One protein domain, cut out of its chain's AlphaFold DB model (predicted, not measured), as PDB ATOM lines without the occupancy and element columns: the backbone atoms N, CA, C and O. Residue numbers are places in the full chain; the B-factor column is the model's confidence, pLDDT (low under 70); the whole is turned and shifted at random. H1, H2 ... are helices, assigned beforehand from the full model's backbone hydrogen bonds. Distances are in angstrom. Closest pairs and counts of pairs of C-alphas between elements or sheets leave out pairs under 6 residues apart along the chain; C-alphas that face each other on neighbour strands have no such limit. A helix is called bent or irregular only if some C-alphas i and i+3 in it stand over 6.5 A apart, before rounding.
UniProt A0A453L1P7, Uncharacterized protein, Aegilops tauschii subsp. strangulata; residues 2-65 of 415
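Overview. This is residues 2 to 65 of the 415 residues of an uncharacterized protein of Aegilops tauschii subsp. strangulata (UniProt A0A453L1P7). One long helix, H3, makes the long axis, and two short helices lie loosely over its first half: H1 roughly alongside it and H2 crosswise to it. The far end of H3, residues 54 to 59, sticks out free of the other parts, and after it the last residues turn away from the helix line as a short tail. The printed part has 64 residues, with three named helices in the order H1, H2, H3 and no named strand; its class is all helix. It is loose, with a radius of gyration of the C-alphas of 13.5 A, and elongated, spanning 39 by 23 by 19 A along its three main axes.

Arrangement. H3, residues 36 to 59, is the longest helix. H1, residues 3 to 12, is close to H3 but not clearly touching; their closest C-alphas, those of Trp 6 and Ile 42, are 7.0 A apart. The two run opposite ways at a shallow tilt of 32 degrees, only just short of steep, with their centres 15.0 A apart. H2, residues 20 to 25, is also close to H3 but not clearly touching; their closest C-alphas, those of Pro 20 and Tyr 46, are 7.5 A apart. H2 stands about perpendicular to H3, at 75 degrees, with 11.7 A between their centres. H1 and H2 are only just apart, with their closest C-alphas 8.0 A from each other. In H2 and H3 every O i to N i+4 pair is within hydrogen-bond range; in H1 it is 5 of 6.

Along the chain. H3 has 24 residues and measures 34.2 A from C-alpha 36 at (133.156, 191.561, 194.808) to C-alpha 59 at (162.178, 178.664, 182.095). H1 has 10 residues and begins with C-alpha 3 at (139.881, 174.039, 189.951); its first and last C-alphas are 13.9 A apart. H1 is neither bent nor irregular, but only just: C-alphas 4 and 7 are 6.1 A apart. H2, from Pro 20 to Ser 25, has 6 residues and measures 8.4 A from first to last C-alpha.

Size, cuts and confidence. The two C-alphas farthest apart are those of Asp 32 and Glu 64, at 41.0 A, while the first and last printed C-alphas, Phe 2 and Glu 65, are 17.9 A apart. Residues 54 to 61, of which 54 to 59 belong to H3, stand free. The printed part has no cut. The link from H1 to H2, 7 residues, and the link from H2 to H3, 10 residues, are both short. The mean pLDDT of the printed part is 88.5; residues 27 to 32, in the link from H2 to H3, are under 70.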
ATOM      1  N   PHE A   2     143.741 175.238 191.419       94.50
ATOM      2  CA  PHE A   2     142.774 176.308 191.115       94.50
ATOM      3  C   PHE A   2     141.340 175.798 190.879       94.50
ATOM      4  O   PHE A   2     140.383 176.387 191.372       94.50
ATOM      5  N   ALA A   3     141.187 174.645 190.219       93.56
ATOM      6  CA  ALA A   3     139.881 174.039 189.951       93.56
ATOM      7  C   ALA A   3     139.030 173.784 191.214       93.56
ATOM      8  O   ALA A   3     137.807 173.831 191.115       93.56
ATOM      9  N   LYS A   4     139.650 173.571 192.391       93.56
ATOM     10  CA  LYS A   4     138.933 173.399 193.674       93.56
ATOM     11  C   LYS A   4     138.137 174.635 194.091       93.56
ATOM     12  O   LYS A   4     137.132 174.496 194.772       93.56
ATOM     13  N   HIS A   5     138.577 175.806 193.646       94.88
ATOM     14  CA  HIS A   5     137.958 177.095 193.934       94.88
ATOM     15  C   HIS A   5     137.066 177.531 192.763       94.88
ATOM     16  O   HIS A   5     135.937 177.975 192.949       94.88
ATOM     17  N   TRP A   6     137.542 177.328 191.529       95.38
ATOM     18  CA  TRP A   6     136.841 177.748 190.314       95.38
ATOM     19  C   TRP A   6     135.529 177.000 190.065       95.38
ATOM     20  O   TRP A   6     134.535 177.614 189.684       95.38
ATOM     21  N   ILE A   7     135.503 175.678 190.272       94.44
ATOM     22  CA  ILE A   7     134.313 174.852 190.018       94.44
ATOM     23  C   ILE A   7     133.130 175.246 190.921       94.44
ATOM     24  O   ILE A   7     132.059 175.511 190.365       94.44
ATOM     25  N   PRO A   8     133.262 175.299 192.263       94.31
ATOM     26  CA  PRO A   8     132.157 175.718 193.124       94.31
ATOM     27  C   PRO A   8     131.744 177.169 192.862       94.31
ATOM     28  O   PRO A   8     130.552 177.432 192.723       94.31
ATOM     29  N   PHE A   9     132.698 178.086 192.655       94.12
ATOM     30  CA  PHE A   9     132.407 179.470 192.261       94.12
ATOM     31  C   PHE A   9     131.535 179.538 190.995       94.12
ATOM     32  O   PHE A   9     130.480 180.175 190.977       94.12
ATOM     33  N   CYS A  10     131.925 178.799 189.953       93.06
ATOM     34  CA  CYS A  10     131.169 178.684 188.713       93.06
ATOM     35  C   CYS A  10     129.743 178.175 188.934       93.06
ATOM     36  O   CYS A  10     128.800 178.703 188.339       93.06
ATOM     37  N   LYS A  11     129.573 177.125 189.744       91.88
ATOM     38  CA  LYS A  11     128.259 176.534 190.028       91.88
ATOM     39  C   LYS A  11     127.375 177.499 190.813       91.88
ATOM     40  O   LYS A  11     126.225 177.695 190.434       91.88
ATOM     41  N   ARG A  12     127.922 178.122 191.860       91.94
ATOM     42  CA  ARG A  12     127.195 179.010 192.775       91.94
ATOM     43  C   ARG A  12     126.624 180.236 192.070       91.94
ATOM     44  O   ARG A  12     125.475 180.591 192.305       91.94
ATOM     45  N   TYR A  13     127.410 180.846 191.186       91.38
ATOM     46  CA  TYR A  13     127.027 182.064 190.465       91.38
ATOM     47  C   TYR A  13     126.565 181.810 189.026       91.38
ATOM     48  O   TYR A  13     126.365 182.751 188.265       91.38
ATOM     49  N   ASN A  14     126.401 180.540 188.642       90.81
ATOM     50  CA  ASN A  14     126.040 180.116 187.291       90.81
ATOM     51  C   ASN A  14     126.873 180.792 186.176       90.81
ATOM     52  O   ASN A  14     126.346 181.253 185.167       90.81
ATOM     53  N   ILE A  15     128.189 180.857 186.379       90.62
ATOM     54  CA  ILE A  15     129.118 181.599 185.515       90.62
ATOM     55  C   ILE A  15     129.246 180.964 184.137       90.62
ATOM     56  O   ILE A  15     129.593 179.791 184.037       90.62
ATOM     57  N   GLU A  16     129.093 181.744 183.073       89.50
ATOM     58  CA  GLU A  16     129.451 181.325 181.720       89.50
ATOM     59  C   GLU A  16     130.207 182.445 180.984       89.50
ATOM     60  O   GLU A  16     129.798 183.599 181.103       89.50
ATOM     61  N   PRO A  17     131.245 182.133 180.179       90.81
ATOM     62  CA  PRO A  17     131.774 180.796 179.870       90.81
ATOM     63  C   PRO A  17     132.529 180.140 181.041       90.81
ATOM     64  O   PRO A  17     132.995 180.805 181.959       90.81
ATOM     65  N   ARG A  18     132.684 178.807 181.007       91.06
ATOM     66  CA  ARG A  18     133.374 178.042 182.073       91.06
ATOM     67  C   ARG A  18     134.903 178.108 181.989       91.06
ATOM     68  O   ARG A  18     135.586 177.697 182.927       91.06
ATOM     69  N   SER A  19     135.440 178.596 180.869       93.12
ATOM     70  CA  SER A  19     136.873 178.859 180.709       93.12
ATOM     71  C   SER A  19     137.249 180.122 181.490       93.12
ATOM     72  O   SER A  19     136.734 181.188 181.148       93.12
ATOM     73  N   PRO A  20     138.149 180.047 182.490       93.94
ATOM     74  CA  PRO A  20     138.540 181.221 183.267       93.94
ATOM     75  C   PRO A  20     139.235 182.271 182.390       93.94
ATOM     76  O   PRO A  20     138.962 183.456 182.530       93.94
ATOM     77  N   ALA A  21     140.052 181.846 181.419       92.69
ATOM     78  CA  ALA A  21     140.703 182.756 180.479       92.69
ATOM     79  C   ALA A  21     139.692 183.538 179.628       92.69
ATOM     80  O   ALA A  21     139.865 184.735 179.427       92.69
ATOM     81  N   ALA A  22     138.625 182.878 179.159       91.38
ATOM     82  CA  ALA A  22     137.566 183.553 178.414       91.38
ATOM     83  C   ALA A  22     136.762 184.489 179.330       91.38
ATOM     84  O   ALA A  22     136.619 185.666 179.014       91.38
ATOM     85  N   TYR A  23     136.334 183.996 180.497       91.12
ATOM     86  CA  TYR A  23     135.556 184.755 181.477       91.12
ATOM     87  C   TYR A  23     136.259 186.044 181.928       91.12
ATOM     88  O   TYR A  23     135.658 187.113 181.902       91.12
ATOM     89  N   PHE A  24     137.545 185.973 182.288       91.44
ATOM     90  CA  PHE A  24     138.303 187.148 182.735       91.44
ATOM     91  C   PHE A  24     138.758 188.071 181.596       91.44
ATOM     92  O   PHE A  24     139.199 189.186 181.870       91.44
ATOM     93  N   SER A  25     138.662 187.638 180.332       87.81
ATOM     94  CA  SER A  25     138.958 188.487 179.169       87.81
ATOM     95  C   SER A  25     137.780 189.358 178.724       87.81
ATOM     96  O   SER A  25     137.985 190.338 178.010       87.81
ATOM     97  N   GLU A  26     136.554 189.009 179.124       81.75
ATOM     98  CA  GLU A  26     135.355 189.771 178.782       81.75
ATOM     99  C   GLU A  26     135.303 191.070 179.604       81.75
ATOM    100  O   GLU A  26     135.408 191.060 180.829       81.75
ATOM    101  N   SER A  27     135.181 192.208 178.914       56.72
ATOM    102  CA  SER A  27     135.322 193.544 179.505       56.72
ATOM    103  C   SER A  27     134.119 194.015 180.328       56.72
ATOM    104  O   SER A  27     134.264 194.980 181.073       56.72
ATOM    105  N   ASP A  28     132.959 193.356 180.231       55.19
ATOM    106  CA  ASP A  28     131.693 193.878 180.757       55.19
ATOM    107  C   ASP A  28     130.862 192.819 181.509       55.19
ATOM    108  O   ASP A  28     130.648 191.711 181.026       55.19
ATOM    109  N   GLY A  29     130.324 193.198 182.676       56.16
ATOM    110  CA  GLY A  29     129.097 192.611 183.247       56.16
ATOM    111  C   GLY A  29     129.232 191.478 184.272       56.16
ATOM    112  O   GLY A  29     128.244 191.134 184.917       56.16
ATOM    113  N   HIS A  30     130.420 190.913 184.489       60.66
ATOM    114  CA  HIS A  30     130.563 189.744 185.376       60.66
ATOM    115  C   HIS A  30     130.719 190.067 186.869       60.66
ATOM    116  O   HIS A  30     130.525 189.188 187.711       60.66
ATOM    117  N   GLN A  31     131.061 191.315 187.207       58.69
ATOM    118  CA  GLN A  31     131.261 191.749 188.596       58.69
ATOM    119  C   GLN A  31     129.946 191.828 189.382       58.69
ATOM    120  O   GLN A  31     129.946 191.554 190.579       58.69
ATOM    121  N   ASP A  32     128.832 192.127 188.710       61.75
ATOM    122  CA  ASP A  32     127.524 192.305 189.357       61.75
ATOM    123  C   ASP A  32     126.852 190.975 189.736       61.75
ATOM    124  O   ASP A  32     125.927 190.947 190.546       61.75
ATOM    125  N   LEU A  33     127.318 189.856 189.168       73.06
ATOM    126  CA  LEU A  33     126.772 188.519 189.427       73.06
ATOM    127  C   LEU A  33     127.349 187.870 190.692       73.06
ATOM    128  O   LEU A  33     126.778 186.905 191.194       73.06
ATOM    129  N   CYS A  34     128.480 188.373 191.194       82.94
ATOM    130  CA  CYS A  34     129.270 187.729 192.242       82.94
ATOM    131  C   CYS A  34     129.508 188.665 193.429       82.94
ATOM    132  O   CYS A  34     129.431 189.885 193.320       82.94
ATOM    133  N   SER A  35     129.888 188.103 194.578       86.12
ATOM    134  CA  SER A  35     130.438 188.916 195.666       86.12
ATOM    135  C   SER A  35     131.757 189.562 195.209       86.12
ATOM    136  O   SER A  35     132.671 188.818 194.844       86.12
ATOM    137  N   PRO A  36     131.930 190.901 195.277       86.62
ATOM    138  CA  PRO A  36     133.156 191.561 194.808       86.62
ATOM    139  C   PRO A  36     134.429 191.037 195.483       86.62
ATOM    140  O   PRO A  36     135.480 190.930 194.856       86.62
ATOM    141  N   LYS A  37     134.326 190.663 196.766       89.94
ATOM    142  CA  LYS A  37     135.438 190.082 197.530       89.94
ATOM    143  C   LYS A  37     135.831 188.705 197.006       89.94
ATOM    144  O   LYS A  37     137.013 188.430 196.843       89.94
ATOM    145  N   GLU A  38     134.845 187.848 196.750       91.06
ATOM    146  CA  GLU A  38     135.088 186.491 196.258       91.06
ATOM    147  C   GLU A  38     135.582 186.511 194.813       91.06
ATOM    148  O   GLU A  38     136.544 185.827 194.486       91.06
ATOM    149  N   TRP A  39     134.994 187.363 193.971       92.25
ATOM    150  CA  TRP A  39     135.449 187.557 192.599       92.25
ATOM    151  C   TRP A  39     136.917 187.998 192.542       92.25
ATOM    152  O   TRP A  39     137.702 187.419 191.794       92.25
ATOM    153  N   SER A  40     137.306 188.977 193.373       91.50
ATOM    154  CA  SER A  40     138.695 189.448 193.454       91.50
ATOM    155  C   SER A  40     139.649 188.342 193.899       91.50
ATOM    156  O   SER A  40     140.719 188.204 193.317       91.50
ATOM    157  N   LEU A  41     139.252 187.537 194.890       93.88
ATOM    158  CA  LEU A  41     140.053 186.412 195.370       93.88
ATOM    159  C   LEU A  41     140.260 185.368 194.264       93.88
ATOM    160  O   LEU A  41     141.385 184.959 193.998       93.88
ATOM    161  N   ILE A  42     139.189 184.955 193.579       94.94
ATOM    162  CA  ILE A  42     139.275 183.966 192.495       94.94
ATOM    163  C   ILE A  42     140.125 184.494 191.336       94.94
ATOM    164  O   ILE A  42     140.899 183.734 190.750       94.94
ATOM    165  N   ARG A  43     140.015 185.788 191.018       94.06
ATOM    166  CA  ARG A  43     140.847 186.434 190.004       94.06
ATOM    167  C   ARG A  43     142.328 186.417 190.385       94.06
ATOM    168  O   ARG A  43     143.140 186.013 189.561       94.06
ATOM    169  N   GLU A  44     142.670 186.779 191.617       95.38
ATOM    170  CA  GLU A  44     144.052 186.734 192.116       95.38
ATOM    171  C   GLU A  44     144.627 185.310 192.029       95.38
ATOM    172  O   GLU A  44     145.733 185.105 191.537       95.38
ATOM    173  N   MET A  45     143.840 184.294 192.400       96.75
ATOM    174  CA  MET A  45     144.250 182.889 192.280       96.75
ATOM    175  C   MET A  45     144.442 182.432 190.826       96.75
ATOM    176  O   MET A  45     145.279 181.567 190.552       96.75
ATOM    177  N   TYR A  46     143.648 182.965 189.895       96.56
ATOM    178  CA  TYR A  46     143.802 182.706 188.465       96.56
ATOM    179  C   TYR A  46     145.073 183.361 187.908       96.56
ATOM    180  O   TYR A  46     145.808 182.721 187.150       96.56
ATOM    181  N   GLU A  47     145.347 184.605 188.300       96.50
ATOM    182  CA  GLU A  47     146.549 185.349 187.912       96.50
ATOM    183  C   GLU A  47     147.817 184.660 188.451       96.50
ATOM    184  O   GLU A  47     148.706 184.358 187.655       96.50
ATOM    185  N   ASP A  48     147.848 184.256 189.730       96.19
ATOM    186  CA  ASP A  48     148.944 183.456 190.315       96.19
ATOM    187  C   ASP A  48     149.167 182.132 189.565       96.19
ATOM    188  O   ASP A  48     150.295 181.751 189.241       96.19
ATOM    189  N   MET A  49     148.087 181.402 189.258       95.81
ATOM    190  CA  MET A  49     148.201 180.158 188.497       95.81
ATOM    191  C   MET A  49     148.808 180.403 187.114       95.81
ATOM    192  O   MET A  49     149.646 179.613 186.673       95.81
ATOM    193  N   THR A  50     148.381 181.469 186.439       96.00
ATOM    194  CA  THR A  50     148.865 181.831 185.103       96.00
ATOM    195  C   THR A  50     150.344 182.204 185.153       96.00
ATOM    196  O   THR A  50     151.127 181.645 184.392       96.00
ATOM    197  N   GLU A  51     150.763 183.026 186.120       95.25
ATOM    198  CA  GLU A  51     152.167 183.403 186.313       95.25
ATOM    199  C   GLU A  51     153.063 182.182 186.575       95.25
ATOM    200  O   GLU A  51     154.151 182.061 186.002       95.25
ATOM    201  N   ARG A  52     152.599 181.223 187.388       92.94
ATOM    202  CA  ARG A  52     153.328 179.966 187.626       92.94
ATOM    203  C   ARG A  52     153.469 179.122 186.360       92.94
ATOM    204  O   ARG A  52     154.536 178.545 186.136       92.94
ATOM    205  N   ILE A  53     152.420 179.038 185.540       93.81
ATOM    206  CA  ILE A  53     152.463 178.328 184.253       93.81
ATOM    207  C   ILE A  53     153.435 179.030 183.299       93.81
ATOM    208  O   ILE A  53     154.322 178.372 182.755       93.81
ATOM    209  N   ASP A  54     153.328 180.348 183.148       95.44
ATOM    210  CA  ASP A  54     154.183 181.137 182.260       95.44
ATOM    211  C   ASP A  54     155.652 181.056 182.679       95.44
ATOM    212  O   ASP A  54     156.529 180.845 181.841       95.44
ATOM    213  N   THR A  55     155.938 181.110 183.980       94.75
ATOM    214  CA  THR A  55     157.294 180.931 184.515       94.75
ATOM    215  C   THR A  55     157.855 179.551 184.170       94.75
ATOM    216  O   THR A  55     159.015 179.433 183.763       94.75
ATOM    217  N   ALA A  56     157.050 178.491 184.288       92.69
ATOM    218  CA  ALA A  56     157.470 177.139 183.926       92.69
ATOM    219  C   ALA A  56     157.716 176.996 182.413       92.69
ATOM    220  O   ALA A  56     158.702 176.385 181.998       92.69
ATOM    221  N   VAL A  57     156.859 177.604 181.584       94.06
ATOM    222  CA  VAL A  57     156.994 177.604 180.119       94.06
ATOM    223  C   VAL A  57     158.238 178.377 179.678       94.06
ATOM    224  O   VAL A  57     159.021 177.863 178.882       94.06
ATOM    225  N   LEU A  58     158.458 179.579 180.219       94.69
ATOM    226  CA  LEU A  58     159.596 180.438 179.877       94.69
ATOM    227  C   LEU A  58     160.929 179.854 180.350       94.69
ATOM    228  O   LEU A  58     161.924 179.914 179.629       94.69
ATOM    229  N   SER A  59     160.963 179.282 181.553       93.19
ATOM    230  CA  SER A  59     162.178 178.664 182.095       93.19
ATOM    231  C   SER A  59     162.462 177.277 181.512       93.19
ATOM    232  O   SER A  59     163.586 176.780 181.635       93.19
ATOM    233  N   GLY A  60     161.455 176.629 180.914       88.94
ATOM    234  CA  GLY A  60     161.513 175.235 180.472       88.94
ATOM    235  C   GLY A  60     161.746 174.246 181.618       88.94
ATOM    236  O   GLY A  60     162.191 173.123 181.380       88.94
ATOM    237  N   LYS A  61     161.521 174.666 182.869       86.50
ATOM    238  CA  LYS A  61     161.797 173.895 184.082       86.50
ATOM    239  C   LYS A  61     160.678 174.084 185.099       86.50
ATOM    240  O   LYS A  61     159.964 175.077 185.110       86.50
ATOM    241  N   ILE A  62     160.565 173.110 185.988       86.81
ATOM    242  CA  ILE A  62     159.665 173.137 187.141       86.81
ATOM    243  C   ILE A  62     160.542 173.140 188.397       86.81
ATOM    244  O   ILE A  62     161.616 172.530 188.384       86.81
ATOM    245  N   SER A  63     160.117 173.835 189.457       85.38
ATOM    246  CA  SER A  63     160.858 173.872 190.721       85.38
ATOM    247  C   SER A  63     160.979 172.476 191.345       85.38
ATOM    248  O   SER A  63     160.094 171.632 191.191       85.38
ATOM    249  N   GLU A  64     162.071 172.226 192.070       84.69
ATOM    250  CA  GLU A  64     162.301 170.927 192.724       84.69
ATOM    251  C   GLU A  64     161.228 170.605 193.774       84.69
ATOM    252  O   GLU A  64     160.845 169.450 193.927       84.69
ATOM    253  N   GLU A  65     160.667 171.626 194.426       84.56
ATOM    254  CA  GLU A  65     159.524 171.478 195.333       84.56
ATOM    255  C   GLU A  65     158.287 170.916 194.613       84.56
ATOM    256  O   GLU A  65     157.674 169.953 195.069       84.56
TER     257      GLU A  65